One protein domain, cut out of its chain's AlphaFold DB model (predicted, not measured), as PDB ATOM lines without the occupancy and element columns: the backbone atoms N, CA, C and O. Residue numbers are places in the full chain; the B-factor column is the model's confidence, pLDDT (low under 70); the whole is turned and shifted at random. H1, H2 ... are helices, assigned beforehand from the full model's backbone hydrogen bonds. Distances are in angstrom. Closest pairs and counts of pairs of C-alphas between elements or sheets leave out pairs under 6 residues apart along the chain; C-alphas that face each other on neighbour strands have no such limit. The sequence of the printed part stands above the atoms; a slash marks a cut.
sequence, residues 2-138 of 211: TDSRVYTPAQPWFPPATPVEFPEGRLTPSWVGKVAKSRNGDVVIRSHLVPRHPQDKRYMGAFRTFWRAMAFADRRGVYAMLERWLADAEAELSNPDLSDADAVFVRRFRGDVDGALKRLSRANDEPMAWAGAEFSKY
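This is residues 2 to 138 of the 211 residues of an uncharacterized protein of Mycobacterium avium 10-5560 (UniProt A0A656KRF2). A long helical hairpin, H4 and H5 side by side, runs along most of the longest axis; at the end where H4 begins and H5 ends, H3 stands at a steep angle to H5, and the short helices H1 and H6 cluster round the last residues of H3. The short helix H2 sits near the middle of the whole, beside the hairpin, and residues 2 to 28 form a long stretch with no named element. The 137 printed residues hold six named helices, H1 to H6 in chain order, and no named strand, in the class all helix. The whole is compact, with a radius of gyration of the C-alphas of 15.3 A, and elongated, spanning 49 by 30 by 26 A.

Start at H5, residues 100 to 121, the longest helix. It touches H4, residues 75 to 93, at a shallow tilt of 25 degrees, opposite ways, as a hairpin; the closest C-alphas, of Leu 86 and Arg 110, are 5.7 A apart. H3, residues 57 to 70, and H5 touch only at their ends, closest at the C-alphas of Trp 67 and Arg 119, 7.3 A apart; their steep tilt of 69.8 degrees is only just short of perpendicular. Look next at H1, residues 29 to 36, which touches residues 65 to 70 of H3, with the C-alphas of Pro 29 and Ala 69 closest at 5.3 A. H6, residues 133 to 137, touches H3 at Ala 133 and Ala 69, C-alphas 5.0 A apart, and H1 at Glu 134 and Pro 29, 5.2 A. H2, residues 41 to 47, only just touches H1, and only at the corner, with 3 pairs of C-alphas within 8 A, the closest being Val 35 and Gly 41 at 4.7 A. H2 is near H4 and H5, but apart from H6. Every O i to N i+4 pair is within hydrogen-bond range in H1, H2, H3 and H4; H5 has 16 of 18, and H6 has 0 of 1, with 1 of 2 O i to N i+3 pairs.

Find C-alpha 100 at (129.209, 183.195, 98.534); from there H5 runs 31.5 A to C-alpha 121 at (123.888, 158.431, 117.331). H4 is 26.9 A long and H3 19.8 A. H1 begins at C-alpha 29, (115.645, 166.222, 131.644), and spans 10.5 A; H2 spans 9.9 A and H6 8.2 A.

The two C-alphas farthest apart, those of Asp 97 and Tyr 138, are 49.2 A apart. The printed part has no cut. The link from H5 to H6, 11 residues, is long. Mean pLDDT of the printed part is 91.4; residues 2 to 4 are under 70.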
ATOM      1  N   THR A   2     122.324 195.994 110.303       46.66
ATOM      2  CA  THR A   2     121.669 194.897 111.020       46.66
ATOM      3  C   THR A   2     121.531 193.752 110.032       46.66
ATOM      4  O   THR A   2     120.875 193.905 109.006       46.66
ATOM      5  N   ASP A   3     122.233 192.658 110.292       59.22
ATOM      6  CA  ASP A   3     122.110 191.443 109.507       59.22
ATOM      7  C   ASP A   3     120.654 190.955 109.606       59.22
ATOM      8  O   ASP A   3     120.202 190.570 110.682       59.22
ATOM      9  N   SER A   4     119.886 191.076 108.521       69.00
ATOM     10  CA  SER A   4     118.466 190.701 108.470       69.00
ATOM     11  C   SER A   4     118.259 189.189 108.363       69.00
ATOM     12  O   SER A   4     117.118 188.725 108.350       69.00
ATOM     13  N   ARG A   5     119.348 188.415 108.281       82.56
ATOM     14  CA  ARG A   5     119.329 186.961 108.146       82.56
ATOM     15  C   ARG A   5     119.001 186.322 109.491       82.56
ATOM     16  O   ARG A   5     119.850 186.172 110.368       82.56
ATOM     17  N   VAL A   6     117.737 185.952 109.637       88.06
ATOM     18  CA  VAL A   6     117.176 185.349 110.845       88.06
ATOM     19  C   VAL A   6     116.667 183.953 110.515       88.06
ATOM     20  O   VAL A   6     116.117 183.727 109.440       88.06
ATOM     21  N   TYR A   7     116.835 183.029 111.461       88.56
ATOM     22  CA  TYR A   7     116.245 181.695 111.413       88.56
ATOM     23  C   TYR A   7     114.782 181.742 110.964       88.56
ATOM     24  O   TYR A   7     113.945 182.414 111.574       88.56
ATOM     25  N   THR A   8     114.469 180.929 109.967       87.19
ATOM     26  CA  THR A   8     113.105 180.505 109.664       87.19
ATOM     27  C   THR A   8     113.114 178.994 109.442       87.19
ATOM     28  O   THR A   8     114.172 178.439 109.138       87.19
ATOM     29  N   PRO A   9     111.962 178.309 109.528       82.69
ATOM     30  CA  PRO A   9     111.896 176.889 109.191       82.69
ATOM     31  C   PRO A   9     112.409 176.557 107.779       82.69
ATOM     32  O   PRO A   9     112.902 175.458 107.573       82.69
ATOM     33  N   ALA A  10     112.321 177.501 106.833       86.12
ATOM     34  CA  ALA A  10     112.816 177.343 105.463       86.12
ATOM     35  C   ALA A  10     114.305 177.703 105.297       86.12
ATOM     36  O   ALA A  10     114.918 177.328 104.306       86.12
ATOM     37  N   GLN A  11     114.888 178.441 106.245       90.31
ATOM     38  CA  GLN A  11     116.299 178.841 106.235       90.31
ATOM     39  C   GLN A  11     116.917 178.582 107.614       90.31
ATOM     40  O   GLN A  11     117.270 179.519 108.345       90.31
ATOM     41  N   PRO A  12     117.032 177.304 108.017       92.56
ATOM     42  CA  PRO A  12     117.448 176.952 109.365       92.56
ATOM     43  C   PRO A  12     118.926 177.266 109.631       92.56
ATOM     44  O   PRO A  12     119.336 177.331 110.787       92.56
ATOM     45  N   TRP A  13     119.737 177.517 108.599       94.94
ATOM     46  CA  TRP A  13     121.151 177.873 108.739       94.94
ATOM     47  C   TRP A  13     121.398 179.250 109.347       94.94
ATOM     48  O   TRP A  13     122.462 179.463 109.936       94.94
ATOM     49  N   PHE A  14     120.427 180.161 109.316       92.31
ATOM     50  CA  PHE A  14     120.562 181.446 109.994       92.31
ATOM     51  C   PHE A  14     120.303 181.335 111.504       92.31
ATOM     52  O   PHE A  14     119.561 180.458 111.956       92.31
ATOM     53  N   PRO A  15     120.959 182.171 112.328       87.81
ATOM     54  CA  PRO A  15     120.727 182.180 113.766       87.81
ATOM     55  C   PRO A  15     119.333 182.744 114.099       87.81
ATOM     56  O   PRO A  15     118.834 183.618 113.389       87.81
ATOM     57  N   PRO A  16     118.690 182.301 115.192       89.94
ATOM     58  CA  PRO A  16     117.469 182.935 115.683       89.94
ATOM     59  C   PRO A  16     117.687 184.409 116.027       89.94
ATOM     60  O   PRO A  16     118.731 184.760 116.574       89.94
ATOM     61  N   ALA A  17     116.683 185.258 115.772       87.56
ATOM     62  CA  ALA A  17     116.743 186.693 116.086       87.56
ATOM     63  C   ALA A  17     116.994 186.935 117.576       87.56
ATOM     64  O   ALA A  17     117.728 187.838 117.966       87.56
ATOM     65  N   THR A  18     116.395 186.091 118.413       87.94
ATOM     66  CA  THR A  18     116.675 186.029 119.841       87.94
ATOM     67  C   THR A  18     117.073 184.596 120.166       87.94
ATOM     68  O   THR A  18     116.198 183.742 120.323       87.94
ATOM     69  N   PRO A  19     118.385 184.295 120.213       87.88
ATOM     70  CA  PRO A  19     118.862 182.990 120.635       87.88
ATOM     71  C   PRO A  19     118.332 182.657 122.026       87.88
ATOM     72  O   PRO A  19     118.373 183.488 122.934       87.88
ATOM     73  N   VAL A  20     117.848 181.432 122.198       92.38
ATOM     74  CA  VAL A  20     117.316 180.985 123.484       92.38
ATOM     75  C   VAL A  20     118.486 180.636 124.403       92.38
ATOM     76  O   VAL A  20     119.461 180.012 123.976       92.38
ATOM     77  N   GLU A  21     118.425 181.093 125.652       93.12
ATOM     78  CA  GLU A  21     119.325 180.650 126.717       93.12
ATOM     79  C   GLU A  21     118.733 179.435 127.434       93.12
ATOM     80  O   GLU A  21     117.513 179.254 127.497       93.12
ATOM     81  N   PHE A  22     119.598 178.609 128.024       94.25
ATOM     82  CA  PHE A  22     119.124 177.588 128.952       94.25
ATOM     83  C   PHE A  22     118.450 178.243 130.167       94.25
ATOM     84  O   PHE A  22     118.835 179.348 130.554       94.25
ATOM     85  N   PRO A  23     117.457 177.575 130.788       90.31
ATOM     86  CA  PRO A  23     116.774 178.122 131.951       90.31
ATOM     87  C   PRO A  23     117.762 178.428 133.077       90.31
ATOM     88  O   PRO A  23     118.732 177.692 133.294       90.31
ATOM     89  N   GLU A  24     117.476 179.487 133.832       84.12
ATOM     90  CA  GLU A  24     118.198 179.756 135.066       84.12
ATOM     91  C   GLU A  24     118.056 178.570 136.027       84.12
ATOM     92  O   GLU A  24     116.996 177.969 136.190       84.12
ATOM     93  N   GLY A  25     119.161 178.214 136.672       82.81
ATOM     94  CA  GLY A  25     119.232 177.067 137.581       82.81
ATOM     95  C   GLY A  25     119.872 175.836 136.946       82.81
ATOM     96  O   GLY A  25     120.783 175.958 136.124       82.81
ATOM     97  N   ARG A  26     119.458 174.654 137.411       83.44
ATOM     98  CA  ARG A  26     119.889 173.350 136.895       83.44
ATOM     99  C   ARG A  26     118.907 172.910 135.810       83.44
ATOM    100  O   ARG A  26     117.733 172.696 136.097       83.44
ATOM    101  N   LEU A  27     119.398 172.734 134.586       92.75
ATOM    102  CA  LEU A  27     118.608 172.175 133.489       92.75
ATOM    103  C   LEU A  27     118.184 170.739 133.832       92.75
ATOM    104  O   LEU A  27     119.020 169.910 134.198       92.75
ATOM    105  N   THR A  28     116.887 170.454 133.725       92.31
ATOM    106  CA  THR A  28     116.313 169.143 134.053       92.31
ATOM    107  C   THR A  28     115.974 168.357 132.786       92.31
ATOM    108  O   THR A  28     115.594 168.963 131.780       92.31
ATOM    109  N   PRO A  29     116.053 167.014 132.799       92.31
ATOM    110  CA  PRO A  29     115.645 166.222 131.644       92.31
ATOM    111  C   PRO A  29     114.169 166.413 131.263       92.31
ATOM    112  O   PRO A  29     113.858 166.446 130.078       92.31
ATOM    113  N   SER A  30     113.268 166.632 132.228       91.19
ATOM    114  CA  SER A  30     111.854 166.956 131.977       91.19
ATOM    115  C   SER A  30     111.707 168.196 131.104       91.19
ATOM    116  O   SER A  30     110.909 168.204 130.167       91.19
ATOM    117  N   TRP A  31     112.498 169.238 131.376       94.44
ATOM    118  CA  TRP A  31     112.500 170.438 130.547       94.44
ATOM    119  C   TRP A  31     112.929 170.114 129.112       94.44
ATOM    120  O   TRP A  31     112.260 170.533 128.174       94.44
ATOM    121  N   VAL A  32     113.963 169.285 128.933       94.50
ATOM    122  CA  VAL A  32     114.403 168.827 127.601       94.50
ATOM    123  C   VAL A  32     113.309 168.026 126.896       94.50
ATOM    124  O   VAL A  32     113.031 168.263 125.725       94.50
ATOM    125  N   GLY A  33     112.623 167.143 127.626       92.88
ATOM    126  CA  GLY A  33     111.461 166.405 127.134       92.88
ATOM    127  C   GLY A  33     110.339 167.312 126.628       92.88
ATOM    128  O   GLY A  33     109.719 167.014 125.608       92.88
ATOM    129  N   LYS A  34     110.097 168.439 127.312       93.62
ATOM    130  CA  LYS A  34     109.132 169.462 126.877       93.62
ATOM    131  C   LYS A  34     109.621 170.218 125.644       93.62
ATOM    132  O   LYS A  34     108.815 170.478 124.759       93.62
ATOM    133  N   VAL A  35     110.914 170.544 125.569       94.56
ATOM    134  CA  VAL A  35     111.516 171.195 124.392       94.56
ATOM    135  C   VAL A  35     111.371 170.320 123.154       94.56
ATOM    136  O   VAL A  35     110.868 170.808 122.151       94.56
ATOM    137  N   ALA A  36     111.736 169.038 123.235       92.69
ATOM    138  CA  ALA A  36     111.703 168.119 122.096       92.69
ATOM    139  C   ALA A  36     110.311 168.013 121.446       92.69
ATOM    140  O   ALA A  36     110.202 167.899 120.233       92.69
ATOM    141  N   LYS A  37     109.248 168.113 122.256       90.62
ATOM    142  CA  LYS A  37     107.844 168.021 121.816       90.62
ATOM    143  C   LYS A  37     107.185 169.379 121.548       90.62
ATOM    144  O   LYS A  37     106.012 169.434 121.185       90.62
ATOM    145  N   SER A  38     107.886 170.481 121.808       91.44
ATOM    146  CA  SER A  38     107.330 171.827 121.687       91.44
ATOM    147  C   SER A  38     107.303 172.275 120.232       91.44
ATOM    148  O   SER A  38     108.250 172.051 119.485       91.44
ATOM    149  N   ARG A  39     106.262 173.031 119.862       87.12
ATOM    150  CA  ARG A  39     106.159 173.687 118.549       87.12
ATOM    151  C   ARG A  39     107.349 174.604 118.235       87.12
ATOM    152  O   ARG A  39     107.673 174.758 117.068       87.12
ATOM    153  N   ASN A  40     107.974 175.182 119.263       87.19
ATOM    154  CA  ASN A  40     109.137 176.072 119.139       87.19
ATOM    155  C   ASN A  40     110.440 175.399 119.623       87.19
ATOM    156  O   ASN A  40     111.403 176.078 119.988       87.19
ATOM    157  N   GLY A  41     110.448 174.066 119.747       91.38
ATOM    158  CA  GLY A  41     111.621 173.313 120.200       91.38
ATOM    159  C   GLY A  41     112.800 173.415 119.235       91.38
ATOM    160  O   GLY A  41     113.956 173.442 119.658       91.38
ATOM    161  N   ASP A  42     112.493 173.560 117.950       92.44
ATOM    162  CA  ASP A  42     113.417 173.812 116.851       92.44
ATOM    163  C   ASP A  42     114.321 175.029 117.116       92.44
ATOM    164  O   ASP A  42     115.540 174.916 117.022       92.44
ATOM    165  N   VAL A  43     113.769 176.158 117.570       93.44
ATOM    166  CA  VAL A  43     114.538 177.376 117.890       93.44
ATOM    167  C   VAL A  43     115.518 177.139 119.045       93.44
ATOM    168  O   VAL A  43     116.657 177.623 119.019       93.44
ATOM    169  N   VAL A  44     115.104 176.371 120.058       94.94
ATOM    170  CA  VAL A  44     115.956 176.020 121.205       94.94
ATOM    171  C   VAL A  44     117.097 175.111 120.757       94.94
ATOM    172  O   VAL A  44     118.261 175.384 121.047       94.94
ATOM    173  N   ILE A  45     116.782 174.056 120.003       94.81
ATOM    174  CA  ILE A  45     117.778 173.119 119.470       94.81
ATOM    175  C   ILE A  45     118.754 173.859 118.554       94.81
ATOM    176  O   ILE A  45     119.968 173.714 118.706       94.81
ATOM    177  N   ARG A  46     118.244 174.728 117.675       94.69
ATOM    178  CA  ARG A  46     119.042 175.569 116.781       94.69
ATOM    179  C   ARG A  46     120.016 176.464 117.542       94.69
ATOM    180  O   ARG A  46     121.165 176.605 117.115       94.69
ATOM    181  N   SER A  47     119.571 177.049 118.654       94.81
ATOM    182  CA  SER A  47     120.388 177.908 119.525       94.81
ATOM    183  C   SER A  47     121.537 177.141 120.188       94.81
ATOM    184  O   SER A  47     122.567 177.731 120.496       94.81
ATOM    185  N   HIS A  48     121.401 175.825 120.366       95.62
ATOM    186  CA  HIS A  48     122.369 174.986 121.077       95.62
ATOM    187  C   HIS A  48     122.932 173.835 120.227       95.62
ATOM    188  O   HIS A  48     123.395 172.837 120.784       95.62
ATOM    189  N   LEU A  49     122.955 173.966 118.890       95.81
ATOM    190  CA  LEU A  49     123.671 173.025 118.014       95.81
ATOM    191  C   LEU A  49     125.153 172.935 118.391       95.81
ATOM    192  O   LEU A  49     125.709 171.838 118.424       95.81
ATOM    193  N   VAL A  50     125.751 174.065 118.773       94.31
ATOM    194  CA  VAL A  50     127.100 174.172 119.344       94.31
ATOM    195  C   VAL A  50     127.070 174.967 120.656       94.31
ATOM    196  O   VAL A  50     126.112 175.704 120.911       94.31
ATOM    197  N   PRO A  51     128.085 174.835 121.528       94.94
ATOM    198  CA  PRO A  51     128.155 175.629 122.746       94.94
ATOM    199  C   PRO A  51     128.210 177.138 122.468       94.94
ATOM    200  O   PRO A  51     129.117 177.606 121.786       94.94
ATOM    201  N   ARG A  52     127.275 177.907 123.041       93.38
ATOM    202  CA  ARG A  52     127.263 179.378 122.971       93.38
ATOM    203  C   ARG A  52     128.244 180.017 123.953       93.38
ATOM    204  O   ARG A  52     128.927 180.967 123.592       93.38
ATOM    205  N   HIS A  53     128.358 179.443 125.153       93.75
ATOM    206  CA  HIS A  53     129.239 179.920 126.223       93.75
ATOM    207  C   HIS A  53     130.261 178.833 126.601       93.75
ATOM    208  O   HIS A  53     130.174 178.249 127.681       93.75
ATOM    209  N   PRO A  54     131.222 178.493 125.717       94.19
ATOM    210  CA  PRO A  54     132.115 177.343 125.914       94.19
ATOM    211  C   PRO A  54     133.037 177.467 127.136       94.19
ATOM    212  O   PRO A  54     133.473 176.452 127.673       94.19
ATOM    213  N   GLN A  55     133.321 178.694 127.583       96.25
ATOM    214  CA  GLN A  55     134.148 178.959 128.766       96.25
ATOM    215  C   GLN A  55     133.352 178.919 130.081       96.25
ATOM    216  O   GLN A  55     133.942 178.857 131.159       96.25
ATOM    217  N   ASP A  56     132.015 178.916 130.019       94.94
ATOM    218  CA  ASP A  56     131.168 178.814 131.204       94.94
ATOM    219  C   ASP A  56     130.928 177.340 131.569       94.94
ATOM    220  O   ASP A  56     130.208 176.594 130.897       94.94
ATOM    221  N   LYS A  57     131.512 176.917 132.696       94.12
ATOM    222  CA  LYS A  57     131.366 175.558 133.236       94.12
ATOM    223  C   LYS A  57     129.908 175.190 133.523       94.12
ATOM    224  O   LYS A  57     129.533 174.031 133.315       94.12
ATOM    225  N   ARG A  58     129.093 176.141 133.989       93.12
ATOM    226  CA  ARG A  58     127.674 175.925 134.301       93.12
ATOM    227  C   ARG A  58     126.887 175.692 133.019       93.12
ATOM    228  O   ARG A  58     126.198 174.675 132.914       93.12
ATOM    229  N   TYR A  59     127.051 176.572 132.032       95.38
ATOM    230  CA  TYR A  59     126.464 176.391 130.706       95.38
ATOM    231  C   TYR A  59     126.887 175.059 130.083       95.38
ATOM    232  O   TYR A  59     126.045 174.312 129.597       95.38
ATOM    233  N   MET A  60     128.171 174.697 130.149       95.62
ATOM    234  CA  MET A  60     128.651 173.433 129.586       95.62
ATOM    235  C   MET A  60     128.060 172.202 130.288       95.62
ATOM    236  O   MET A  60     127.826 171.177 129.642       95.62
ATOM    237  N   GLY A  61     127.768 172.290 131.589       93.56
ATOM    238  CA  GLY A  61     126.992 171.274 132.306       93.56
ATOM    239  C   GLY A  61     125.555 171.149 131.788       93.56
ATOM    240  O   GLY A  61     125.084 170.034 131.540       93.56
ATOM    241  N   ALA A  62     124.882 172.281 131.564       95.25
ATOM    242  CA  ALA A  62     123.546 172.321 130.973       95.25
ATOM    243  C   ALA A  62     123.545 171.795 129.529       95.25
ATOM    244  O   ALA A  62     122.705 170.970 129.193       95.25
ATOM    245  N   PHE A  63     124.537 172.161 128.713       95.62
ATOM    246  CA  PHE A  63     124.704 171.703 127.333       95.62
ATOM    247  C   PHE A  63     124.860 170.181 127.238       95.62
ATOM    248  O   PHE A  63     124.191 169.536 126.431       95.62
ATOM    249  N   ARG A  64     125.709 169.579 128.086       92.50
ATOM    250  CA  ARG A  64     125.848 168.113 128.149       92.50
ATOM    251  C   ARG A  64     124.546 167.446 128.585       92.50
ATOM    252  O   ARG A  64     124.146 166.452 127.990       92.50
ATOM    253  N   THR A  65     123.878 168.004 129.595       92.94
ATOM    254  CA  THR A  65     122.590 167.483 130.077       92.94
ATOM    255  C   THR A  65     121.511 167.582 129.000       92.94
ATOM    256  O   THR A  65     120.767 166.625 128.818       92.94
ATOM    257  N   PHE A  66     121.470 168.686 128.253       95.38
ATOM    258  CA  PHE A  66     120.552 168.913 127.144       95.38
ATOM    259  C   PHE A  66     120.697 167.834 126.076       95.38
ATOM    260  O   PHE A  66     119.743 167.113 125.816       95.38
ATOM    261  N   TRP A  67     121.898 167.655 125.519       93.69
ATOM    262  CA  TRP A  67     122.118 166.670 124.456       93.69
ATOM    263  C   TRP A  67     121.984 165.224 124.931       93.69
ATOM    264  O   TRP A  67     121.444 164.401 124.196       93.69
ATOM    265  N   ARG A  68     122.390 164.917 126.171       91.38
ATOM    266  CA  ARG A  68     122.155 163.596 126.765       91.38
ATOM    267  C   ARG A  68     120.662 163.312 126.904       91.38
ATOM    268  O   ARG A  68     120.213 162.265 126.470       91.38
ATOM    269  N   ALA A  69     119.889 164.231 127.480       93.56
ATOM    270  CA  ALA A  69     118.450 164.041 127.646       93.56
ATOM    271  C   ALA A  69     117.698 164.058 126.308       93.56
ATOM    272  O   ALA A  69     116.677 163.389 126.187       93.56
ATOM    273  N   MET A  70     118.213 164.765 125.297       92.81
ATOM    274  CA  MET A  70     117.615 164.810 123.964       92.81
ATOM    275  C   MET A  70     117.618 163.440 123.279       92.81
ATOM    276  O   MET A  70     116.650 163.089 122.616       92.81
ATOM    277  N   ALA A  71     118.651 162.622 123.499       87.06
ATOM    278  CA  ALA A  71     118.682 161.248 122.989       87.06
ATOM    279  C   ALA A  71     117.548 160.362 123.546       87.06
ATOM    280  O   ALA A  71     117.161 159.381 122.919       87.06
ATOM    281  N   PHE A  72     116.980 160.750 124.690       90.81
ATOM    282  CA  PHE A  72     115.876 160.077 125.374       90.81
ATOM    283  C   PHE A  72     114.531 160.803 125.141       90.81
ATOM    284  O   PHE A  72     113.480 160.337 125.578       90.81
ATOM    285  N   ALA A  73     114.530 161.976 124.498       88.69
ATOM    286  CA  ALA A  73     113.369 162.855 124.364       88.69
ATOM    287  C   ALA A  73     112.895 162.930 122.911       88.69
ATOM    288  O   ALA A  73     113.587 163.502 122.079       88.69
ATOM    289  N   ASP A  74     111.707 162.383 122.617       84.00
ATOM    290  CA  ASP A  74     111.111 162.369 121.264       84.00
ATOM    291  C   ASP A  74     112.143 162.106 120.152       84.00
ATOM    292  O   ASP A  74     112.246 162.820 119.153       84.00
ATOM    293  N   ARG A  75     112.973 161.082 120.375       82.50
ATOM    294  CA  ARG A  75     114.176 160.838 119.581       82.50
ATOM    295  C   ARG A  75     113.876 160.799 118.088       82.50
ATOM    296  O   ARG A  75     114.599 161.416 117.318       82.50
ATOM    297  N   ARG A  76     112.801 160.117 117.680       86.06
ATOM    298  CA  ARG A  76     112.397 160.023 116.267       86.06
ATOM    299  C   ARG A  76     112.092 161.402 115.676       86.06
ATOM    300  O   ARG A  76     112.560 161.691 114.580       86.06
ATOM    301  N   GLY A  77     111.357 162.246 116.402       89.75
ATOM    302  CA  GLY A  77     111.030 163.603 115.968       89.75
ATOM    303  C   GLY A  77     112.269 164.487 115.829       89.75
ATOM    304  O   GLY A  77     112.456 165.130 114.795       89.75
ATOM    305  N   VAL A  78     113.156 164.461 116.830       91.38
ATOM    306  CA  VAL A  78     114.400 165.250 116.827       91.38
ATOM    307  C   VAL A  78     115.356 164.788 115.727       91.38
ATOM    308  O   VAL A  78     115.900 165.628 115.013       91.38
ATOM    309  N   TYR A  79     115.534 163.476 115.545       92.19
ATOM    310  CA  TYR A  79     116.340 162.930 114.449       92.19
ATOM    311  C   TYR A  79     115.811 163.358 113.090       92.19
ATOM    312  O   TYR A  79     116.546 163.967 112.321       92.19
ATOM    313  N   ALA A  80     114.520 163.128 112.838       93.00
ATOM    314  CA  ALA A  80     113.900 163.495 111.575       93.00
ATOM    315  C   ALA A  80     114.010 165.003 111.304       93.00
ATOM    316  O   ALA A  80     114.145 165.421 110.160       93.00
ATOM    317  N   MET A  81     113.952 165.844 112.343       94.50
ATOM    318  CA  MET A  81     114.170 167.284 112.201       94.50
ATOM    319  C   MET A  81     115.605 167.618 111.784       94.50
ATOM    320  O   MET A  81     115.791 168.393 110.849       94.50
ATOM    321  N   LEU A  82     116.604 167.041 112.452       95.62
ATOM    322  CA  LEU A  82     118.012 167.282 112.132       95.62
ATOM    323  C   LEU A  82     118.386 166.735 110.746       95.62
ATOM    324  O   LEU A  82     119.123 167.391 110.019       95.62
ATOM    325  N   GLU A  83     117.852 165.579 110.353       95.94
ATOM    326  CA  GLU A  83     118.041 165.011 109.012       95.94
ATOM    327  C   GLU A  83     117.420 165.894 107.927       95.94
ATOM    328  O   GLU A  83     118.065 166.153 106.913       95.94
ATOM    329  N   ARG A  84     116.209 166.429 108.156       95.94
ATOM    330  CA  ARG A  84     115.607 167.415 107.243       95.94
ATOM    331  C   ARG A  84     116.476 168.659 107.113       95.94
ATOM    332  O   ARG A  84     116.792 169.048 106.003       95.94
ATOM    333  N   TRP A  85     116.934 169.231 108.226       97.12
ATOM    334  CA  TRP A  85     117.834 170.387 108.193       97.12
ATOM    335  C   TRP A  85     119.141 170.121 107.448       97.12
ATOM    336  O   TRP A  85     119.658 171.017 106.783       97.12
ATOM    337  N   LEU A  86     119.687 168.911 107.572       96.44
ATOM    338  CA  LEU A  86     120.872 168.510 106.826       96.44
ATOM    339  C   LEU A  86     120.579 168.476 105.320       96.44
ATOM    340  O   LEU A  86     121.340 169.056 104.549       96.44
ATOM    341  N   ALA A  87     119.457 167.868 104.922       96.44
ATOM    342  CA  ALA A  87     119.016 167.817 103.532       96.44
ATOM    343  C   ALA A  87     118.729 169.217 102.959       96.44
ATOM    344  O   ALA A  87     119.172 169.521 101.855       96.44
ATOM    345  N   ASP A  88     118.068 170.091 103.723       96.12
ATOM    346  CA  ASP A  88     117.785 171.476 103.328       96.12
ATOM    347  C   ASP A  88     119.087 172.259 103.089       96.12
ATOM    348  O   ASP A  88     119.220 172.981 102.102       96.12
ATOM    349  N   ALA A  89     120.085 172.085 103.962       96.88
ATOM    350  CA  ALA A  89     121.391 172.721 103.805       96.88
ATOM    351  C   ALA A  89     122.167 172.183 102.589       96.88
ATOM    352  O   ALA A  89     122.879 172.935 101.929       96.88
ATOM    353  N   GLU A  90     122.056 170.890 102.286       96.31
ATOM    354  CA  GLU A  90     122.687 170.284 101.106       96.31
ATOM    355  C   GLU A  90     122.021 170.725  99.800       96.31
ATOM    356  O   GLU A  90     122.720 171.010  98.820       96.31
ATOM    357  N   ALA A  91     120.693 170.849  99.802       96.50
ATOM    358  CA  ALA A  91     119.935 171.397  98.687       96.50
ATOM    359  C   ALA A  91     120.321 172.859  98.423       96.50
ATOM    360  O   ALA A  91     120.633 173.209  97.285       96.50
ATOM    361  N   GLU A  92     120.396 173.686  99.470       96.88
ATOM    362  CA  GLU A  92     120.778 175.093  99.330       96.88
ATOM    363  C   GLU A  92     122.224 175.247  98.845       96.88
ATOM    364  O   GLU A  92     122.493 176.052  97.963       96.88
ATOM    365  N   LEU A  93     123.168 174.431  99.329       96.75
ATOM    366  CA  LEU A  93     124.553 174.449  98.825       96.75
ATOM    367  C   LEU A  93     124.682 174.047  97.352       96.75
ATOM    368  O   LEU A  93     125.700 174.355  96.732       96.75
ATOM    369  N   SER A  94     123.685 173.346  96.815       96.50
ATOM    370  CA  SER A  94     123.617 172.960  95.405       96.50
ATOM    371  C   SER A  94     122.891 174.005  94.546       96.50
ATOM    372  O   SER A  94     122.842 173.856  93.325       96.50
ATOM    373  N   ASN A  95     122.325 175.050  95.160       95.88
ATOM    374  CA  ASN A  95     121.630 176.127  94.471       95.88
ATOM    375  C   ASN A  95     122.646 177.041  93.752       95.88
ATOM    376  O   ASN A  95     123.491 177.644  94.419       95.88
ATOM    377  N   PRO A  96     122.581 177.182  92.412       94.25
ATOM    378  CA  PRO A  96     123.505 178.035  91.661       94.25
ATOM    379  C   PRO A  96     123.364 179.527  91.996       94.25
ATOM    380  O   PRO A  96     124.304 180.284  91.764       94.25
ATOM    381  N   ASP A  97     122.226 179.939  92.562       95.62
ATOM    382  CA  ASP A  97     121.950 181.326  92.940       95.62
ATOM    383  C   ASP A  97     122.382 181.649  94.385       95.62
ATOM    384  O   ASP A  97     122.203 182.778  94.853       95.62
ATOM    385  N   LEU A  98     122.951 180.679  95.115       94.50
ATOM    386  CA  LEU A  98     123.427 180.896  96.479       94.50
ATOM    387  C   LEU A  98     124.622 181.855  96.486       94.50
ATOM    388  O   LEU A  98     125.667 181.598  95.887       94.50
ATOM    389  N   SER A  99     124.499 182.944  97.245       94.06
ATOM    390  CA  SER A  99     125.592 183.898  97.409       94.06
ATOM    391  C   SER A  99     126.772 183.277  98.171       94.06
ATOM    392  O   SER A  99     126.587 182.544  99.147       94.06
ATOM    393  N   ASP A 100     128.006 183.635  97.805       93.69
ATOM    394  CA  ASP A 100     129.209 183.195  98.534       93.69
ATOM    395  C   ASP A 100     129.165 183.582 100.021       93.69
ATOM    396  O   ASP A 100     129.646 182.845 100.887       93.69
ATOM    397  N   ALA A 101     128.561 184.737 100.320       91.44
ATOM    398  CA  ALA A 101     128.398 185.235 101.677       91.44
ATOM    399  C   ALA A 101     127.482 184.329 102.513       91.44
ATOM    400  O   ALA A 101     127.785 184.077 103.681       91.44
ATOM    401  N   ASP A 102     126.393 183.822 101.932       92.69
ATOM    402  CA  ASP A 102     125.459 182.927 102.619       92.69
ATOM    403  C   ASP A 102     125.963 181.481 102.646       92.69
ATOM    404  O   ASP A 102     125.804 180.798 103.660       92.69
ATOM    405  N   ALA A 103     126.688 181.041 101.613       95.62
ATOM    406  CA  ALA A 103     127.279 179.705 101.550       95.62
ATOM    407  C   ALA A 103     128.165 179.377 102.762       95.62
ATOM    408  O   ALA A 103     128.204 178.230 103.215       95.62
ATOM    409  N   VAL A 104     128.848 180.368 103.345       95.25
ATOM    410  CA  VAL A 104     129.622 180.188 104.586       95.25
ATOM    411  C   VAL A 104     128.727 179.763 105.759       95.25
ATOM    412  O   VAL A 104     129.095 178.855 106.511       95.25
ATOM    413  N   PHE A 105     127.547 180.369 105.908       94.81
ATOM    414  CA  PHE A 105     126.597 180.029 106.972       94.81
ATOM    415  C   PHE A 105     125.994 178.646 106.757       94.81
ATOM    416  O   PHE A 105     125.938 177.863 107.705       94.81
ATOM    417  N   VAL A 106     125.616 178.320 105.518       96.94
ATOM    418  CA  VAL A 106     125.031 177.015 105.187       96.94
ATOM    419  C   VAL A 106     126.037 175.885 105.436       96.94
ATOM    420  O   VAL A 106     125.709 174.912 106.113       96.94
ATOM    421  N   ARG A 107     127.303 176.031 104.999       97.81
ATOM    422  CA  ARG A 107     128.361 175.029 105.258       97.81
ATOM    423  C   ARG A 107     128.608 174.823 106.751       97.81
ATOM    424  O   ARG A 107     128.737 173.683 107.198       97.81
ATOM    425  N   ARG A 108     128.673 175.912 107.525       96.81
ATOM    426  CA  ARG A 108     128.861 175.839 108.980       96.81
ATOM    427  C   ARG A 108     127.685 175.137 109.651       96.81
ATOM    428  O   ARG A 108     127.897 174.213 110.427       96.81
ATOM    429  N   PHE A 109     126.463 175.540 109.316       97.31
ATOM    430  CA  PHE A 109     125.248 174.939 109.850       97.31
ATOM    431  C   PHE A 109     125.168 173.440 109.552       97.31
ATOM    432  O   PHE A 109     124.910 172.659 110.462       97.31
ATOM    433  N   ARG A 110     125.474 173.027 108.317       97.62
ATOM    434  CA  ARG A 110     125.556 171.612 107.933       97.62
ATOM    435  C   ARG A 110     126.502 170.833 108.856       97.62
ATOM    436  O   ARG A 110     126.132 169.777 109.362       97.62
ATOM    437  N   GLY A 111     127.696 171.373 109.120       97.69
ATOM    438  CA  GLY A 111     128.657 170.774 110.055       97.69
ATOM    439  C   GLY A 111     128.153 170.720 111.503       97.69
ATOM    440  O   GLY A 111     128.342 169.716 112.190       97.69
ATOM    441  N   ASP A 112     127.470 171.770 111.961       97.25
ATOM    442  CA  ASP A 112     126.887 171.834 113.304       97.25
ATOM    443  C   ASP A 112     125.760 170.794 113.492       97.25
ATOM    444  O   ASP A 112     125.682 170.144 114.542       97.25
ATOM    445  N   VAL A 113     124.918 170.597 112.467       97.56
ATOM    446  CA  VAL A 113     123.842 169.588 112.431       97.56
ATOM    447  C   VAL A 113     124.409 168.169 112.387       97.56
ATOM    448  O   VAL A 113     123.995 167.333 113.190       97.56
ATOM    449  N   ASP A 114     125.403 167.899 111.538       96.69
ATOM    450  CA  ASP A 114     126.112 166.610 111.515       96.69
ATOM    451  C   ASP A 114     126.738 166.289 112.886       96.69
ATOM    452  O   ASP A 114     126.609 165.182 113.416       96.69
ATOM    453  N   GLY A 115     127.335 167.289 113.541       95.31
ATOM    454  CA  GLY A 115     127.847 167.155 114.901       95.31
ATOM    455  C   GLY A 115     126.765 166.827 115.939       95.31
ATOM    456  O   GLY A 115     127.044 166.106 116.903       95.31
ATOM    457  N   ALA A 116     125.547 167.349 115.774       95.06
ATOM    458  CA  ALA A 116     124.402 167.030 116.626       95.06
ATOM    459  C   ALA A 116     123.886 165.604 116.383       95.06
ATOM    460  O   ALA A 116     123.709 164.856 117.345       95.06
ATOM    461  N   LEU A 117     123.742 165.195 115.121       94.81
ATOM    462  CA  LEU A 117     123.375 163.827 114.744       94.81
ATOM    463  C   LEU A 117     124.378 162.807 115.294       94.81
ATOM    464  O   LEU A 117     123.978 161.835 115.927       94.81
ATOM    465  N   LYS A 118     125.686 163.071 115.179       92.69
ATOM    466  CA  LYS A 118     126.743 162.221 115.760       92.69
ATOM    467  C   LYS A 118     126.676 162.111 117.284       92.69
ATOM    468  O   LYS A 118     127.051 161.084 117.845       92.69
ATOM    469  N   ARG A 119     126.236 163.164 117.983       90.94
ATOM    470  CA  ARG A 119     126.021 163.115 119.440       90.94
ATOM    471  C   ARG A 119     124.850 162.212 119.792       90.94
ATOM    472  O   ARG A 119     124.977 161.413 120.714       90.94
ATOM    473  N   LEU A 120     123.747 162.336 119.062       90.25
ATOM    474  CA  LEU A 120     122.576 161.494 119.274       90.25
ATOM    475  C   LEU A 120     122.850 160.038 118.878       90.25
ATOM    476  O   LEU A 120     122.338 159.137 119.535       90.25
ATOM    477  N   SER A 121     123.674 159.788 117.853       87.38
ATOM    478  CA  SER A 121     123.888 158.431 117.331       87.38
ATOM    479  C   SER A 121     124.694 157.557 118.268       87.38
ATOM    480  O   SER A 121     124.419 156.369 118.394       87.38
ATOM    481  N   ARG A 122     125.607 158.165 119.024       81.19
ATOM    482  CA  ARG A 122     126.310 157.502 120.129       81.19
ATOM    483  C   ARG A 122     125.376 157.044 121.246       81.19
ATOM    484  O   ARG A 122     125.764 156.177 122.012       81.19
ATOM    485  N   ALA A 123     124.184 157.628 121.336       78.00
ATOM    486  CA  ALA A 123     123.186 157.314 122.345       78.00
ATOM    487  C   ALA A 123     122.014 156.480 121.783       78.00
ATOM    488  O   ALA A 123     120.948 156.413 122.393       78.00
ATOM    489  N   ASN A 124     122.177 155.885 120.592       73.19
ATOM    490  CA  ASN A 124     121.097 155.193 119.890       73.19
ATOM    491  C   ASN A 124     120.605 153.928 120.592       73.19
ATOM    492  O   ASN A 124     119.413 153.639 120.533       73.19
ATOM    493  N   ASP A 125     121.489 153.212 121.263       79.94
ATOM    494  CA  ASP A 125     121.154 151.957 121.939       79.94
ATOM    495  C   ASP A 125     121.336 152.111 123.452       79.94
ATOM    496  O   ASP A 125     121.680 151.172 124.159       79.94
ATOM    497  N   GLU A 126     121.154 153.339 123.949       89.31
ATOM    498  CA  GLU A 126     121.237 153.617 125.376       89.31
ATOM    499  C   GLU A 126     120.079 152.944 126.117       89.31
ATOM    500  O   GLU A 126     118.912 153.214 125.796       89.31
ATOM    501  N   PRO A 127     120.379 152.144 127.155       93.12
ATOM    502  CA  PRO A 127     119.354 151.582 128.010       93.12
ATOM    503  C   PRO A 127     118.446 152.677 128.568       93.12
ATOM    504  O   PRO A 127     118.893 153.762 128.959       93.12
ATOM    505  N   MET A 128     117.155 152.379 128.607       93.12
ATOM    506  CA  MET A 128     116.050 153.240 129.011       93.12
ATOM    507  C   MET A 128     115.782 154.435 128.083       93.12
ATOM    508  O   MET A 128     114.964 155.292 128.426       93.12
ATOM    509  N   ALA A 129     116.385 154.509 126.886       89.25
ATOM    510  CA  ALA A 129     116.086 155.572 125.916       89.25
ATOM    511  C   ALA A 129     114.607 155.602 125.492       89.25
ATOM    512  O   ALA A 129     114.049 156.675 125.251       89.25
ATOM    513  N   TRP A 130     113.949 154.440 125.451       88.50
ATOM    514  CA  TRP A 130     112.520 154.311 125.148       88.50
ATOM    515  C   TRP A 130     111.612 154.859 126.261       88.50
ATOM    516  O   TRP A 130     110.487 155.276 125.982       88.50
ATOM    517  N   ALA A 131     112.093 154.896 127.508       89.75
ATOM    518  CA  ALA A 131     111.309 155.270 128.685       89.75
ATOM    519  C   ALA A 131     111.202 156.795 128.882       89.75
ATOM    520  O   ALA A 131     110.434 157.281 129.716       89.75
ATOM    521  N   GLY A 132     111.939 157.571 128.084       89.31
ATOM    522  CA  GLY A 132     111.823 159.021 128.020       89.31
ATOM    523  C   GLY A 132     112.937 159.782 128.739       89.31
ATOM    524  O   GLY A 132     113.744 159.235 129.489       89.31
ATOM    525  N   ALA A 133     112.945 161.103 128.526       91.19
ATOM    526  CA  ALA A 133     114.013 162.016 128.942       91.19
ATOM    527  C   ALA A 133     114.430 161.884 130.414       91.19
ATOM    528  O   ALA A 133     115.618 161.969 130.727       91.19
ATOM    529  N   GLU A 134     113.472 161.661 131.318       91.38
ATOM    530  CA  GLU A 134     113.724 161.571 132.760       91.38
ATOM    531  C   GLU A 134     114.734 160.494 133.142       91.38
ATOM    532  O   GLU A 134     115.474 160.686 134.107       91.38
ATOM    533  N   PHE A 135     114.829 159.412 132.369       91.88
ATOM    534  CA  PHE A 135     115.754 158.324 132.665       91.88
ATOM    535  C   PHE A 135     117.212 158.652 132.324       91.88
ATOM    536  O   PHE A 135     118.123 158.045 132.879       91.88
ATOM    537  N   SER A 136     117.470 159.697 131.530       91.25
ATOM    538  CA  SER A 136     118.838 160.136 131.205       91.25
ATOM    539  C   SER A 136     119.643 160.669 132.402       91.25
ATOM    540  O   SER A 136     120.842 160.936 132.270       91.25
ATOM    541  N   LYS A 137     119.003 160.883 133.562       90.38
ATOM    542  CA  LYS A 137     119.680 161.324 134.793       90.38
ATOM    543  C   LYS A 137     120.336 160.184 135.569       90.38
ATOM    544  O   LYS A 137     121.247 160.475 136.337       90.38
ATOM    545  N   TYR A 138     119.860 158.952 135.389       91.75
ATOM    546  CA  TYR A 138     120.405 157.775 136.061       91.75
ATOM    547  C   TYR A 138     121.786 157.438 135.506       91.75
ATOM    548  O   TYR A 138     122.083 157.758 134.346       91.75
TER     549      TYR A 138